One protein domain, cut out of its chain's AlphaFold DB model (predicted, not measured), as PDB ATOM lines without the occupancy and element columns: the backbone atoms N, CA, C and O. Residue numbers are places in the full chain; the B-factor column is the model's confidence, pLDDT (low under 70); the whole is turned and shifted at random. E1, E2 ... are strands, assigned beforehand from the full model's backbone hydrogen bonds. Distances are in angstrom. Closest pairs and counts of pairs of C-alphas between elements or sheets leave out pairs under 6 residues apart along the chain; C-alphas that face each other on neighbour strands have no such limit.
ATOM      1  N   TRP A  14      11.656  19.759 -46.499       96.12
ATOM      2  CA  TRP A  14      12.205  20.281 -47.744       96.12
ATOM      3  C   TRP A  14      11.164  20.360 -48.861       96.12
ATOM      4  O   TRP A  14      10.287  19.503 -48.996       96.12
ATOM      5  N   GLN A  15      11.302  21.379 -49.705       95.44
ATOM      6  CA  GLN A  15      10.426  21.607 -50.853       95.44
ATOM      7  C   GLN A  15      11.139  21.231 -52.149       95.44
ATOM      8  O   GLN A  15      12.151  21.836 -52.518       95.44
ATOM      9  N   CYS A  16      10.591  20.251 -52.867       93.31
ATOM     10  CA  CYS A  16      11.053  19.917 -54.207       93.31
ATOM     11  C   CYS A  16      10.639  21.024 -55.189       93.31
ATOM     12  O   CYS A  16       9.470  21.405 -55.256       93.31
ATOM     13  N   MET A  17      11.599  21.529 -55.966       90.94
ATOM     14  CA  MET A  17      11.367  22.614 -56.932       90.94
ATOM     15  C   MET A  17      10.971  22.113 -58.327       90.94
ATOM     16  O   MET A  17      10.760  22.917 -59.236       90.94
ATOM     17  N   THR A  18      10.856  20.797 -58.513       86.81
ATOM     18  CA  THR A  18      10.305  20.219 -59.738       86.81
ATOM     19  C   THR A  18       8.826  20.556 -59.822       86.81
ATOM     20  O   THR A  18       8.063  20.298 -58.887       86.81
ATOM     21  N   LYS A  19       8.423  21.110 -60.967       82.31
ATOM     22  CA  LYS A  19       7.017  21.347 -61.268       82.31
ATOM     23  C   LYS A  19       6.407  20.090 -61.872       82.31
ATOM     24  O   LYS A  19       6.885  19.617 -62.903       82.31
ATOM     25  N   ALA A  20       5.354  19.578 -61.252       70.19
ATOM     26  CA  ALA A  20       4.497  18.545 -61.815       70.19
ATOM     27  C   ALA A  20       3.138  19.195 -62.098       70.19
ATOM     28  O   ALA A  20       2.538  19.780 -61.205       70.19
ATOM     29  N   ASN A  21       2.674  19.152 -63.349       71.00
ATOM     30  CA  ASN A  21       1.394  19.747 -63.767       71.00
ATOM     31  C   ASN A  21       1.229  21.255 -63.471       71.00
ATOM     32  O   ASN A  21       0.114  21.738 -63.336       71.00
ATOM     33  N   GLY A  22       2.329  22.013 -63.421       75.81
ATOM     34  CA  GLY A  22       2.312  23.468 -63.202       75.81
ATOM     35  C   GLY A  22       2.563  23.889 -61.753       75.81
ATOM     36  O   GLY A  22       3.094  24.982 -61.541       75.81
ATOM     37  N   ASP A  23       2.322  22.990 -60.800       82.44
ATOM     38  CA  ASP A  23       2.531  23.217 -59.373       82.44
ATOM     39  C   ASP A  23       3.827  22.576 -58.873       82.44
ATOM     40  O   ASP A  23       4.355  21.621 -59.452       82.44
ATOM     41  N   PHE A  24       4.372  23.124 -57.788       83.19
ATOM     42  CA  PHE A  24       5.454  22.461 -57.070       83.19
ATOM     43  C   PHE A  24       4.929  21.189 -56.398       83.19
ATOM     44  O   PHE A  24       3.765  21.103 -56.014       83.19
ATOM     45  N   CYS A  25       5.804  20.197 -56.242       88.69
ATOM     46  CA  CYS A  25       5.489  18.999 -55.464       88.69
ATOM     47  C   CYS A  25       5.111  19.361 -54.012       88.69
ATOM     48  O   CYS A  25       5.426  20.460 -53.569       88.69
ATOM     49  N   PRO A  26       4.490  18.469 -53.228       87.88
ATOM     50  CA  PRO A  26       4.262  18.741 -51.809       87.88
ATOM     51  C   PRO A  26       5.579  18.934 -51.036       87.88
ATOM     52  O   PRO A  26       6.649  18.477 -51.463       87.88
ATOM     53  N   VAL A  27       5.481  19.601 -49.882       92.12
ATOM     54  CA  VAL A  27       6.545  19.648 -48.871       92.12
ATOM     55  C   VAL A  27       6.795  18.231 -48.359       92.12
ATOM     56  O   VAL A  27       5.872  17.441 -48.185       92.12
ATOM     57  N   ASN A  28       8.061  17.903 -48.130       93.00
ATOM     58  CA  ASN A  28       8.498  16.568 -47.748       93.00
ATOM     59  C   ASN A  28       9.216  16.629 -46.408       93.00
ATOM     60  O   ASN A  28       9.960  17.578 -46.152       93.00
ATOM     61  N   ASN A  29       9.094  15.582 -45.601       92.94
ATOM     62  CA  ASN A  29       9.924  15.445 -44.411       92.94
ATOM     63  C   ASN A  29      11.396  15.299 -44.800       92.94
ATOM     64  O   ASN A  29      11.743  14.670 -45.802       92.94
ATOM     65  N   MET A  30      12.283  15.918 -44.026       93.00
ATOM     66  CA  MET A  30      13.730  15.813 -44.210       93.00
ATOM     67  C   MET A  30      14.210  14.395 -43.894       93.00
ATOM     68  O   MET A  30      15.049  13.842 -44.613       93.00
ATOM     69  N   PHE A  31      13.645  13.809 -42.842       91.50
ATOM     70  CA  PHE A  31      13.970  12.483 -42.351       91.50
ATOM     71  C   PHE A  31      12.699  11.701 -42.048       91.50
ATOM     72  O   PHE A  31      11.697  12.269 -41.635       91.50
ATOM     73  N   ARG A  32      12.786  10.381 -42.190       91.19
ATOM     74  CA  ARG A  32      11.899   9.450 -41.494       91.19
ATOM     75  C   ARG A  32      12.547   9.028 -40.191       91.19
ATOM     76  O   ARG A  32      13.765   8.857 -40.156       91.19
ATOM     77  N   HIS A  33      11.741   8.814 -39.162       90.81
ATOM     78  CA  HIS A  33      12.212   8.490 -37.820       90.81
ATOM     79  C   HIS A  33      11.798   7.073 -37.410       90.81
ATOM     80  O   HIS A  33      10.804   6.528 -37.889       90.81
ATOM     81  N   GLY A  34      12.568   6.481 -36.504       92.44
ATOM     82  CA  GLY A  34      12.281   5.174 -35.932       92.44
ATOM     83  C   GLY A  34      13.135   4.873 -34.704       92.44
ATOM     84  O   GLY A  34      13.851   5.738 -34.188       92.44
ATOM     85  N   ARG A  35      13.076   3.623 -34.249       93.06
ATOM     86  CA  ARG A  35      14.002   3.041 -33.273       93.06
ATOM     87  C   ARG A  35      14.677   1.819 -33.861       93.06
ATOM     88  O   ARG A  35      14.023   1.047 -34.554       93.06
ATOM     89  N   ASP A  36      15.954   1.632 -33.550       92.81
ATOM     90  CA  ASP A  36      16.610   0.360 -33.840       92.81
ATOM     91  C   ASP A  36      16.126  -0.756 -32.903       92.81
ATOM     92  O   ASP A  36      15.403  -0.507 -31.933       92.81
ATOM     93  N   LYS A  37      16.540  -1.996 -33.178       90.88
ATOM     94  CA  LYS A  37      16.238  -3.177 -32.345       90.88
ATOM     95  C   LYS A  37      16.628  -3.045 -30.865       90.88
ATOM     96  O   LYS A  37      16.099  -3.769 -30.026       90.88
ATOM     97  N   GLU A  38      17.546  -2.139 -30.524       91.69
ATOM     98  CA  GLU A  38      17.925  -1.822 -29.140       91.69
ATOM     99  C   GLU A  38      17.097  -0.676 -28.529       91.69
ATOM    100  O   GLU A  38      17.345  -0.262 -27.395       91.69
ATOM    101  N   GLY A  39      16.111  -0.152 -29.256       89.50
ATOM    102  CA  GLY A  39      15.239   0.932 -28.817       89.50
ATOM    103  C   GLY A  39      15.857   2.327 -28.939       89.50
ATOM    104  O   GLY A  39      15.291   3.276 -28.387       89.50
ATOM    105  N   ARG A  40      16.992   2.482 -29.634       90.44
ATOM    106  CA  ARG A  40      17.677   3.773 -29.808       90.44
ATOM    107  C   ARG A  40      17.097   4.527 -30.994       90.44
ATOM    108  O   ARG A  40      16.825   3.932 -32.031       90.44
ATOM    109  N   ALA A  41      16.947   5.841 -30.858       90.88
ATOM    110  CA  ALA A  41      16.395   6.675 -31.917       90.88
ATOM    111  C   ALA A  41      17.309   6.697 -33.155       90.88
ATOM    112  O   ALA A  41      18.516   6.952 -33.069       90.88
ATOM    113  N   ILE A  42      16.712   6.430 -34.312       92.25
ATOM    114  CA  ILE A  42      17.369   6.439 -35.616       92.25
ATOM    115  C   ILE A  42      16.546   7.254 -36.607       92.25
ATOM    116  O   ILE A  42      15.323   7.352 -36.499       92.25
ATOM    117  N   ARG A  43      17.223   7.811 -37.608       91.94
ATOM    118  CA  ARG A  43      16.576   8.554 -38.689       91.94
ATOM    119  C   ARG A  43      17.180   8.229 -40.046       91.94
ATOM    120  O   ARG A  43      18.388   8.037 -40.160       91.94
ATOM    121  N   LYS A  44      16.353   8.237 -41.089       91.56
ATOM    122  CA  LYS A  44      16.761   8.011 -42.480       91.56
ATOM    123  C   LYS A  44      16.456   9.248 -43.331       91.56
ATOM    124  O   LYS A  44      15.301   9.673 -43.349       91.56
ATOM    125  N   PRO A  45      17.426   9.814 -44.072       91.00
ATOM    126  CA  PRO A  45      17.168  10.946 -44.961       91.00
ATOM    127  C   PRO A  45      16.173  10.595 -46.078       91.00
ATOM    128  O   PRO A  45      16.346   9.606 -46.795       91.00
ATOM    129  N   VAL A  46      15.165  11.442 -46.291       92.50
ATOM    130  CA  VAL A  46      14.211  11.299 -47.402       92.50
ATOM    131  C   VAL A  46      14.756  12.042 -48.618       92.50
ATOM    132  O   VAL A  46      14.518  13.232 -48.807       92.50
ATOM    133  N   ARG A  47      15.542  11.358 -49.453       91.31
ATOM    134  CA  ARG A  47      16.207  11.999 -50.606       91.31
ATOM    135  C   ARG A  47      15.371  12.036 -51.883       91.31
ATOM    136  O   ARG A  47      15.698  12.804 -52.776       91.31
ATOM    137  N   LYS A  48      14.334  11.210 -52.013       92.31
ATOM    138  CA  LYS A  48      13.454  11.194 -53.193       92.31
ATOM    139  C   LYS A  48      12.140  11.886 -52.870       92.31
ATOM    140  O   LYS A  48      11.557  11.616 -51.826       92.31
ATOM    141  N   CYS A  49      11.684  12.750 -53.771       91.44
ATOM    142  CA  CYS A  49      10.379  13.390 -53.676       91.44
ATOM    143  C   CYS A  49       9.298  12.335 -53.958       91.44
ATOM    144  O   CYS A  49       9.260  11.840 -55.084       91.44
ATOM    145  N   PRO A  50       8.389  12.010 -53.024       86.56
ATOM    146  CA  PRO A  50       7.297  11.069 -53.268       86.56
ATOM    147  C   PRO A  50       6.339  11.547 -54.369       86.56
ATOM    148  O   PRO A  50       5.774  10.728 -55.082       86.56
ATOM    149  N   GLY A  51       6.195  12.868 -54.554       86.19
ATOM    150  CA  GLY A  51       5.314  13.439 -55.581       86.19
ATOM    151  C   GLY A  51       5.791  13.258 -57.030       86.19
ATOM    152  O   GLY A  51       4.977  13.008 -57.911       86.19
ATOM    153  N   CYS A  52       7.096  13.373 -57.303       89.44
ATOM    154  CA  CYS A  52       7.635  13.312 -58.675       89.44
ATOM    155  C   CYS A  52       8.746  12.273 -58.882       89.44
ATOM    156  O   CYS A  52       9.322  12.191 -59.966       89.44
ATOM    157  N   ASN A  53       9.082  11.498 -57.847       89.12
ATOM    158  CA  ASN A  53      10.158  10.503 -57.811       89.12
ATOM    159  C   ASN A  53      11.569  11.022 -58.138       89.12
ATOM    160  O   ASN A  53      12.509  10.229 -58.226       89.12
ATOM    161  N   GLN A  54      11.750  12.340 -58.263       90.06
ATOM    162  CA  GLN A  54      13.064  12.938 -58.462       90.06
ATOM    163  C   GLN A  54      13.874  12.900 -57.170       90.06
ATOM    164  O   GLN A  54      13.354  13.107 -56.069       90.06
ATOM    165  N   VAL A  55      15.173  12.648 -57.319       91.00
ATOM    166  CA  VAL A  55      16.126  12.853 -56.229       91.00
ATOM    167  C   VAL A  55      16.209  14.350 -55.962       91.00
ATOM    168  O   VAL A  55      16.189  15.164 -56.886       91.00
ATOM    169  N   ARG A  56      16.289  14.703 -54.684       92.44
ATOM    170  CA  ARG A  56      16.505  16.059 -54.209       92.44
ATOM    171  C   ARG A  56      17.639  16.707 -54.998       92.44
ATOM    172  O   ARG A  56      18.713  16.133 -55.144       92.44
ATOM    173  N   GLY A  57      17.392  17.886 -55.549       91.31
ATOM    174  CA  GLY A  57      18.318  18.550 -56.464       91.31
ATOM    175  C   GLY A  57      18.761  19.913 -55.958       91.31
ATOM    176  O   GLY A  57      18.144  20.483 -55.054       91.31
ATOM    177  N   GLN A  58      19.807  20.456 -56.577       93.81
ATOM    178  CA  GLN A  58      20.203  21.848 -56.382       93.81
ATOM    179  C   GLN A  58      18.992  22.784 -56.542       93.81
ATOM    180  O   GLN A  58      18.149  22.590 -57.418       93.81
ATOM    181  N   GLY A  59      18.887  23.780 -55.664       93.56
ATOM    182  CA  GLY A  59      17.750  24.696 -55.588       93.56
ATOM    183  C   GLY A  59      16.615  24.233 -54.670       93.56
ATOM    184  O   GLY A  59      15.724  25.030 -54.385       93.56
ATOM    185  N   THR A  60      16.646  22.995 -54.159       95.81
ATOM    186  CA  THR A  60      15.697  22.513 -53.137       95.81
ATOM    187  C   THR A  60      15.670  23.451 -51.933       95.81
ATOM    188  O   THR A  60      16.732  23.806 -51.422       95.81
ATOM    189  N   LYS A  61      14.482  23.804 -51.430       96.44
ATOM    190  CA  LYS A  61      14.366  24.641 -50.225       96.44
ATOM    191  C   LYS A  61      14.449  23.807 -48.958       96.44
ATOM    192  O   LYS A  61      13.809  22.763 -48.877       96.44
ATOM    193  N   ALA A  62      15.206  24.302 -47.984       95.88
ATOM    194  CA  ALA A  62      15.222  23.801 -46.616       95.88
ATOM    195  C   ALA A  62      14.162  24.539 -45.802       95.88
ATOM    196  O   ALA A  62      14.147  25.773 -45.806       95.88
ATOM    197  N   LEU A  63      13.316  23.797 -45.097       95.19
ATOM    198  CA  LEU A  63      12.192  24.327 -44.338       95.19
ATOM    199  C   LEU A  63      12.214  23.836 -42.879       95.19
ATOM    200  O   LEU A  63      12.717  22.752 -42.567       95.19
ATOM    201  N   ARG A  64      11.627  24.648 -41.997       92.44
ATOM    202  CA  ARG A  64      11.262  24.289 -40.617       92.44
ATOM    203  C   ARG A  64       9.934  23.527 -40.559       92.44
ATOM    204  O   ARG A  64       9.288  23.305 -41.582       92.44
ATOM    205  N   SER A  65       9.521  23.136 -39.349       89.44
ATOM    206  CA  SER A  65       8.250  22.442 -39.087       89.44
ATOM    207  C   SER A  65       7.025  23.305 -39.365       89.44
ATOM    208  O   SER A  65       5.996  22.789 -39.775       89.44
ATOM    209  N   ASP A  66       7.162  24.619 -39.220       89.56
ATOM    210  CA  ASP A  66       6.174  25.634 -39.596       89.56
ATOM    211  C   ASP A  66       6.236  26.013 -41.092       89.56
ATOM    212  O   ASP A  66       5.678  27.027 -41.509       89.56
ATOM    213  N   TRP A  67       6.967  25.228 -41.890       91.12
ATOM    214  CA  TRP A  67       7.202  25.410 -43.324       91.12
ATOM    215  C   TRP A  67       7.939  26.703 -43.704       91.12
ATOM    216  O   TRP A  67       8.037  27.038 -44.887       91.12
ATOM    217  N   ASN A  68       8.537  27.412 -42.743       93.19
ATOM    218  CA  ASN A  68       9.357  28.575 -43.052       93.19
ATOM    219  C   ASN A  68      10.654  28.175 -43.766       93.19
ATOM    220  O   ASN A  68      11.435  27.371 -43.255       93.19
ATOM    221  N   GLU A  69      10.939  28.816 -44.904       95.38
ATOM    222  CA  GLU A  69      12.215  28.645 -45.610       95.38
ATOM    223  C   GLU A  69      13.374  29.152 -44.753       95.38
ATOM    224  O   GLU A  69      13.361  30.298 -44.303       95.38
ATOM    225  N   ILE A  70      14.389  28.311 -44.565       95.19
ATOM    226  CA  ILE A  70      15.605  28.620 -43.804       95.19
ATOM    227  C   ILE A  70      16.886  28.488 -44.626       95.19
ATOM    228  O   ILE A  70      17.955  28.866 -44.140       95.19
ATOM    229  N   GLY A  71      16.807  27.960 -45.845       95.38
ATOM    230  CA  GLY A  71      17.975  27.740 -46.685       95.38
ATOM    231  C   GLY A  71      17.662  27.064 -48.011       95.38
ATOM    232  O   GLY A  71      16.508  26.872 -48.392       95.38
ATOM    233  N   THR A  72      18.713  26.707 -48.737       96.31
ATOM    234  CA  THR A  72      18.627  26.052 -50.044       96.31
ATOM    235  C   THR A  72      19.772  25.045 -50.210       96.31
ATOM    236  O   THR A  72      20.869  25.253 -49.689       96.31
ATOM    237  N   LEU A  73      19.513  23.939 -50.911       96.38
ATOM    238  CA  LEU A  73      20.536  22.984 -51.335       96.38
ATOM    239  C   LEU A  73      21.325  23.597 -52.487       96.38
ATOM    240  O   LEU A  73      20.778  23.800 -53.572       96.38
ATOM    241  N   GLU A  74      22.591  23.906 -52.258       95.31
ATOM    242  CA  GLU A  74      23.404  24.629 -53.233       95.31
ATOM    243  C   GLU A  74      24.186  23.690 -54.142       95.31
ATOM    244  O   GLU A  74      24.288  23.935 -55.341       95.31
ATOM    245  N   ALA A  75      24.722  22.606 -53.590       93.75
ATOM    246  CA  ALA A  75      25.583  21.699 -54.332       93.75
ATOM    247  C   ALA A  75      25.665  20.322 -53.663       93.75
ATOM    248  O   ALA A  75      25.067  20.072 -52.616       93.75
ATOM    249  N   TYR A  76      26.452  19.449 -54.283       93.19
ATOM    250  CA  TYR A  76      26.883  18.175 -53.730       93.19
ATOM    251  C   TYR A  76      28.409  18.134 -53.652       93.19
ATOM    252  O   TYR A  76      29.092  18.665 -54.530       93.19
ATOM    253  N   THR A  77      28.960  17.488 -52.625       90.94
ATOM    254  CA  THR A  77      30.390  17.158 -52.599       90.94
ATOM    255  C   THR A  77      30.701  16.105 -53.664       90.94
ATOM    256  O   THR A  77      29.813  15.404 -54.153       90.94
ATOM    257  N   ALA A  78      31.985  15.908 -53.982       88.44
ATOM    258  CA  ALA A  78      32.419  14.825 -54.873       88.44
ATOM    259  C   ALA A  78      32.036  13.417 -54.361       88.44
ATOM    260  O   ALA A  78      32.045  12.459 -55.127       88.44
ATOM    261  N   ARG A  79      31.697  13.290 -53.070       88.12
ATOM    262  CA  ARG A  79      31.228  12.052 -52.432       88.12
ATOM    263  C   ARG A  79      29.699  11.930 -52.407       88.12
ATOM    264  O   ARG A  79      29.185  10.949 -51.885       88.12
ATOM    265  N   GLY A  80      28.980  12.906 -52.965       87.06
ATOM    266  CA  GLY A  80      27.519  12.928 -52.994       87.06
ATOM    267  C   GLY A  80      26.867  13.427 -51.702       87.06
ATOM    268  O   GLY A  80      25.685  13.170 -51.489       87.06
ATOM    269  N   GLU A  81      27.603  14.129 -50.836       89.44
ATOM    270  CA  GLU A  81      27.029  14.754 -49.639       89.44
ATOM    271  C   GLU A  81      26.358  16.074 -50.017       89.44
ATOM    272  O   GLU A  81      26.903  16.854 -50.794       89.44
ATOM    273  N   GLU A  82      25.180  16.334 -49.462       93.06
ATOM    274  CA  GLU A  82      24.434  17.568 -49.702       93.06
ATOM    275  C   GLU A  82      25.141  18.772 -49.067       93.06
ATOM    276  O   GLU A  82      25.561  18.714 -47.912       93.06
ATOM    277  N   ILE A  83      25.235  19.882 -49.798       94.00
ATOM    278  CA  ILE A  83      25.796  21.144 -49.312       94.00
ATOM    279  C   ILE A  83      24.669  22.168 -49.186       94.00
ATOM    280  O   ILE A  83      24.185  22.715 -50.179       94.00
ATOM    281  N   TRP A  84      24.264  22.448 -47.951       95.12
ATOM    282  CA  TRP A  84      23.174  23.365 -47.636       95.12
ATOM    283  C   TRP A  84      23.699  24.755 -47.290       95.12
ATOM    284  O   TRP A  84      24.586  24.902 -46.445       95.12
ATOM    285  N   VAL A  85      23.098  25.787 -47.880       95.19
ATOM    286  CA  VAL A  85      23.298  27.179 -47.468       95.19
ATOM    287  C   VAL A  85      22.058  27.660 -46.741       95.19
ATOM    288  O   VAL A  85      20.979  27.795 -47.317       95.19
ATOM    289  N   TYR A  86      22.224  27.919 -45.447       93.25
ATOM    290  CA  TYR A  86      21.169  28.478 -44.617       93.25
ATOM    291  C   TYR A  86      21.260  29.999 -44.595       93.25
ATOM    292  O   TYR A  86      22.342  30.567 -44.456       93.25
ATOM    293  N   THR A  87      20.113  30.652 -44.730       92.25
ATOM    294  CA  THR A  87      19.981  32.114 -44.802       92.25
ATOM    295  C   THR A  87      19.346  32.704 -43.547       92.25
ATOM    296  O   THR A  87      19.460  33.904 -43.310       92.25
ATOM    297  N   LYS A  88      18.711  31.868 -42.717       89.88
ATOM    298  CA  LYS A  88      18.119  32.259 -41.431       89.88
ATOM    299  C   LYS A  88      18.876  31.641 -40.263       89.88
ATOM    300  O   LYS A  88      19.464  30.568 -40.396       89.88
ATOM    301  N   LEU A  89      18.834  32.297 -39.106       87.06
ATOM    302  CA  LEU A  89      19.392  31.759 -37.862       87.06
ATOM    303  C   LEU A  89      18.696  30.440 -37.463       87.06
ATOM    304  O   LEU A  89      17.552  30.217 -37.871       87.06
ATOM    305  N   PRO A  90      19.375  29.541 -36.728       82.94
ATOM    306  CA  PRO A  90      18.733  28.373 -36.130       82.94
ATOM    307  C   PRO A  90      17.613  28.801 -35.195       82.94
ATOM    308  O   PRO A  90      17.735  29.800 -34.486       82.94
ATOM    309  N   ASP A  91      16.512  28.058 -35.221       77.00
ATOM    310  CA  ASP A  91      15.529  28.176 -34.160       77.00
ATOM    311  C   ASP A  91      16.148  27.636 -32.872       77.00
ATOM    312  O   ASP A  91      16.415  26.442 -32.760       77.00
ATOM    313  N   ILE A  92      16.419  28.519 -31.915       68.88
ATOM    314  CA  ILE A  92      16.954  28.122 -30.607       68.88
ATOM    315  C   ILE A  92      15.914  27.369 -29.764       68.88
ATOM    316  O   ILE A  92      16.283  26.788 -28.748       68.88
ATOM    317  N   ASN A  93      14.645  27.377 -30.192       64.31
ATOM    318  CA  ASN A  93      13.552  26.636 -29.573       64.31
ATOM    319  C   ASN A  93      13.168  25.370 -30.358       64.31
ATOM    320  O   ASN A  93      12.264  24.665 -29.920       64.31
ATOM    321  N   ALA A  94      13.809  25.074 -31.500       59.16
ATOM    322  CA  ALA A  94      13.632  23.767 -32.133       59.16
ATOM    323  C   ALA A  94      14.179  22.691 -31.190       59.16
ATOM    324  O   ALA A  94      15.273  22.855 -30.647       59.16
ATOM    325  N   ASP A  95      13.394  21.634 -30.980       54.28
ATOM    326  CA  ASP A  95      13.618  20.566 -30.004       54.28
ATOM    327  C   ASP A  95      15.077  20.101 -29.920       54.28
ATOM    328  O   ASP A  95      15.502  19.246 -30.690       54.28
ATOM    329  N   GLY A  96      15.824  20.639 -28.949       53.44
ATOM    330  CA  GLY A  96      17.132  20.156 -28.500       53.44
ATOM    331  C   GLY A  96      18.159  19.791 -29.591       53.44
ATOM    332  O   GLY A  96      18.033  20.098 -30.774       53.44
ATOM    333  N   PRO A  97      19.272  19.146 -29.213       53.75
ATOM    334  CA  PRO A  97      20.105  18.468 -30.194       53.75
ATOM    335  C   PRO A  97      19.328  17.274 -30.769       53.75
ATOM    336  O   PRO A  97      18.787  16.471 -30.008       53.75
ATOM    337  N   ILE A  98      19.329  17.103 -32.097       58.69
ATOM    338  CA  ILE A  98      18.862  15.847 -32.698       58.69
ATOM    339  C   ILE A  98      19.801  14.731 -32.225       58.69
ATOM    340  O   ILE A  98      20.948  14.647 -32.664       58.69
ATOM    341  N   VAL A  99      19.306  13.894 -31.315       65.19
ATOM    342  CA  VAL A  99      20.018  12.726 -30.768       65.19
ATOM    343  C   VAL A  99      19.915  11.495 -31.670       65.19
ATOM    344  O   VAL A  99      20.558  10.479 -31.409       65.19
ATOM    345  N   ASP A 100      19.126  11.584 -32.738       80.00
ATOM    346  CA  ASP A 100      18.883  10.477 -33.650       80.00
ATOM    347  C   ASP A 100      20.138  10.147 -34.459       80.00
ATOM    348  O   ASP A 100      20.707  10.989 -35.169       80.00
ATOM    349  N   ARG A 101      20.526   8.872 -34.431       87.19
ATOM    350  CA  ARG A 101      21.584   8.363 -35.300       87.19
ATOM    351  C   ARG A 101      21.068   8.289 -36.737       87.19
ATOM    352  O   ARG A 101      20.084   7.609 -37.018       87.19
ATOM    353  N   THR A 102      21.758   8.949 -37.661       88.50
ATOM    354  CA  THR A 102      21.446   8.839 -39.091       88.50
ATOM    355  C   THR A 102      21.860   7.463 -39.619       88.50
ATOM    356  O   THR A 102      22.998   7.039 -39.415       88.50
ATOM    357  N   VAL A 103      20.944   6.782 -40.305       91.38
ATOM    358  CA  VAL A 103      21.162   5.497 -40.983       91.38
ATOM    359  C   VAL A 103      20.872   5.627 -42.480       91.38
ATOM    360  O   VAL A 103      20.032   6.431 -42.889       91.38
ATOM    361  N   GLU A 104      21.561   4.837 -43.305       89.19
ATOM    362  CA  GLU A 104      21.308   4.782 -44.756       89.19
ATOM    363  C   GLU A 104      19.976   4.076 -45.065       89.19
ATOM    364  O   GLU A 104      19.215   4.489 -45.945       89.19
ATOM    365  N   GLU A 105      19.647   3.041 -44.293       91.25
ATOM    366  CA  GLU A 105      18.400   2.295 -44.397       91.25
ATOM    367  C   GLU A 105      17.915   1.785 -43.039       91.25
ATOM    368  O   GLU A 105      18.708   1.613 -42.115       91.25
ATOM    369  N   PHE A 106      16.599   1.582 -42.936       91.25
ATOM    370  CA  PHE A 106      16.008   0.830 -41.834       91.25
ATOM    371  C   PHE A 106      16.178  -0.661 -42.125       91.25
ATOM    372  O   PHE A 106      16.032  -1.089 -43.271       91.25
ATOM    373  N   THR A 107      16.491  -1.428 -41.092       91.25
ATOM    374  CA  THR A 107      16.760  -2.865 -41.141       91.25
ATOM    375  C   THR A 107      15.636  -3.670 -40.498       91.25
ATOM    376  O   THR A 107      14.746  -3.125 -39.844       91.25
ATOM    377  N   GLU A 108      15.648  -4.986 -40.705       88.12
ATOM    378  CA  GLU A 108      14.699  -5.884 -40.052       88.12
ATOM    379  C   GLU A 108      14.818  -5.780 -38.522       88.12
ATOM    380  O   GLU A 108      15.908  -5.882 -37.959       88.12
ATOM    381  N   GLY A 109      13.682  -5.571 -37.852       87.00
ATOM    382  CA  GLY A 109      13.613  -5.353 -36.406       87.00
ATOM    383  C   GLY A 109      13.635  -3.884 -35.976       87.00
ATOM    384  O   GLY A 109      13.395  -3.614 -34.799       87.00
ATOM    385  N   ASP A 110      13.859  -2.942 -36.897       91.94
ATOM    386  CA  ASP A 110      13.674  -1.519 -36.616       91.94
ATOM    387  C   ASP A 110      12.177  -1.173 -36.567       91.94
ATOM    388  O   ASP A 110      11.378  -1.617 -37.396       91.94
ATOM    389  N   VAL A 111      11.793  -0.341 -35.600       91.44
ATOM    390  CA  VAL A 111      10.431   0.183 -35.466       91.44
ATOM    391  C   VAL A 111      10.378   1.540 -36.145       91.44
ATOM    392  O   VAL A 111      10.959   2.505 -35.652       91.44
TER     393      VAL A 111
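What this domain is: This is residues 14 to 111 of the 125 residues of an uncharacterized protein of Fusarium oxysporum f. sp. pisi HDV247 (UniProt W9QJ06). With little regular structure, this is mostly loops joining two small antiparallel pieces that stand apart: the hairpin E2 and E3, and the meander E4, E5, E6, each strand the antiparallel neighbour of the one before. Residues 87 to 111 arch from E6 back to E3. The 98 printed residues, all strand by class, have six named strands, E1 to E6, holding 29 residues, and no named helix. The whole is only just compact, close to loose: radius of gyration of the C-alphas 14.7 A, spans 44 by 32 by 30 A.

Where its parts are: E1, residues 27 to 29, begins at C-alpha 27 (6.545, 19.648, -48.871). E2 is residues 31 to 35, 13.1 A; E3, 41 to 45, 13.7 A; E4, 61 to 63; E5, 69 to 76, 19.8 A. E6, 82 to 86, ends at C-alpha 86 (21.169, 28.478, -44.617).

How they stand to each other: E1 runs on into E2 at 28 degrees. Within hydrogen-bond range are N 32 and O 44 of E2 and E3, 2.9 A; N 62 and O 71 of E4 and E5, 2.9 A; N 83 and O 75 of E6 and E5, 2.8 A.

The domain as a whole: The printed part has no cut. The link E3 to E4 is long, 15 residues. Residues 92 to 99 are under 70 in pLDDT.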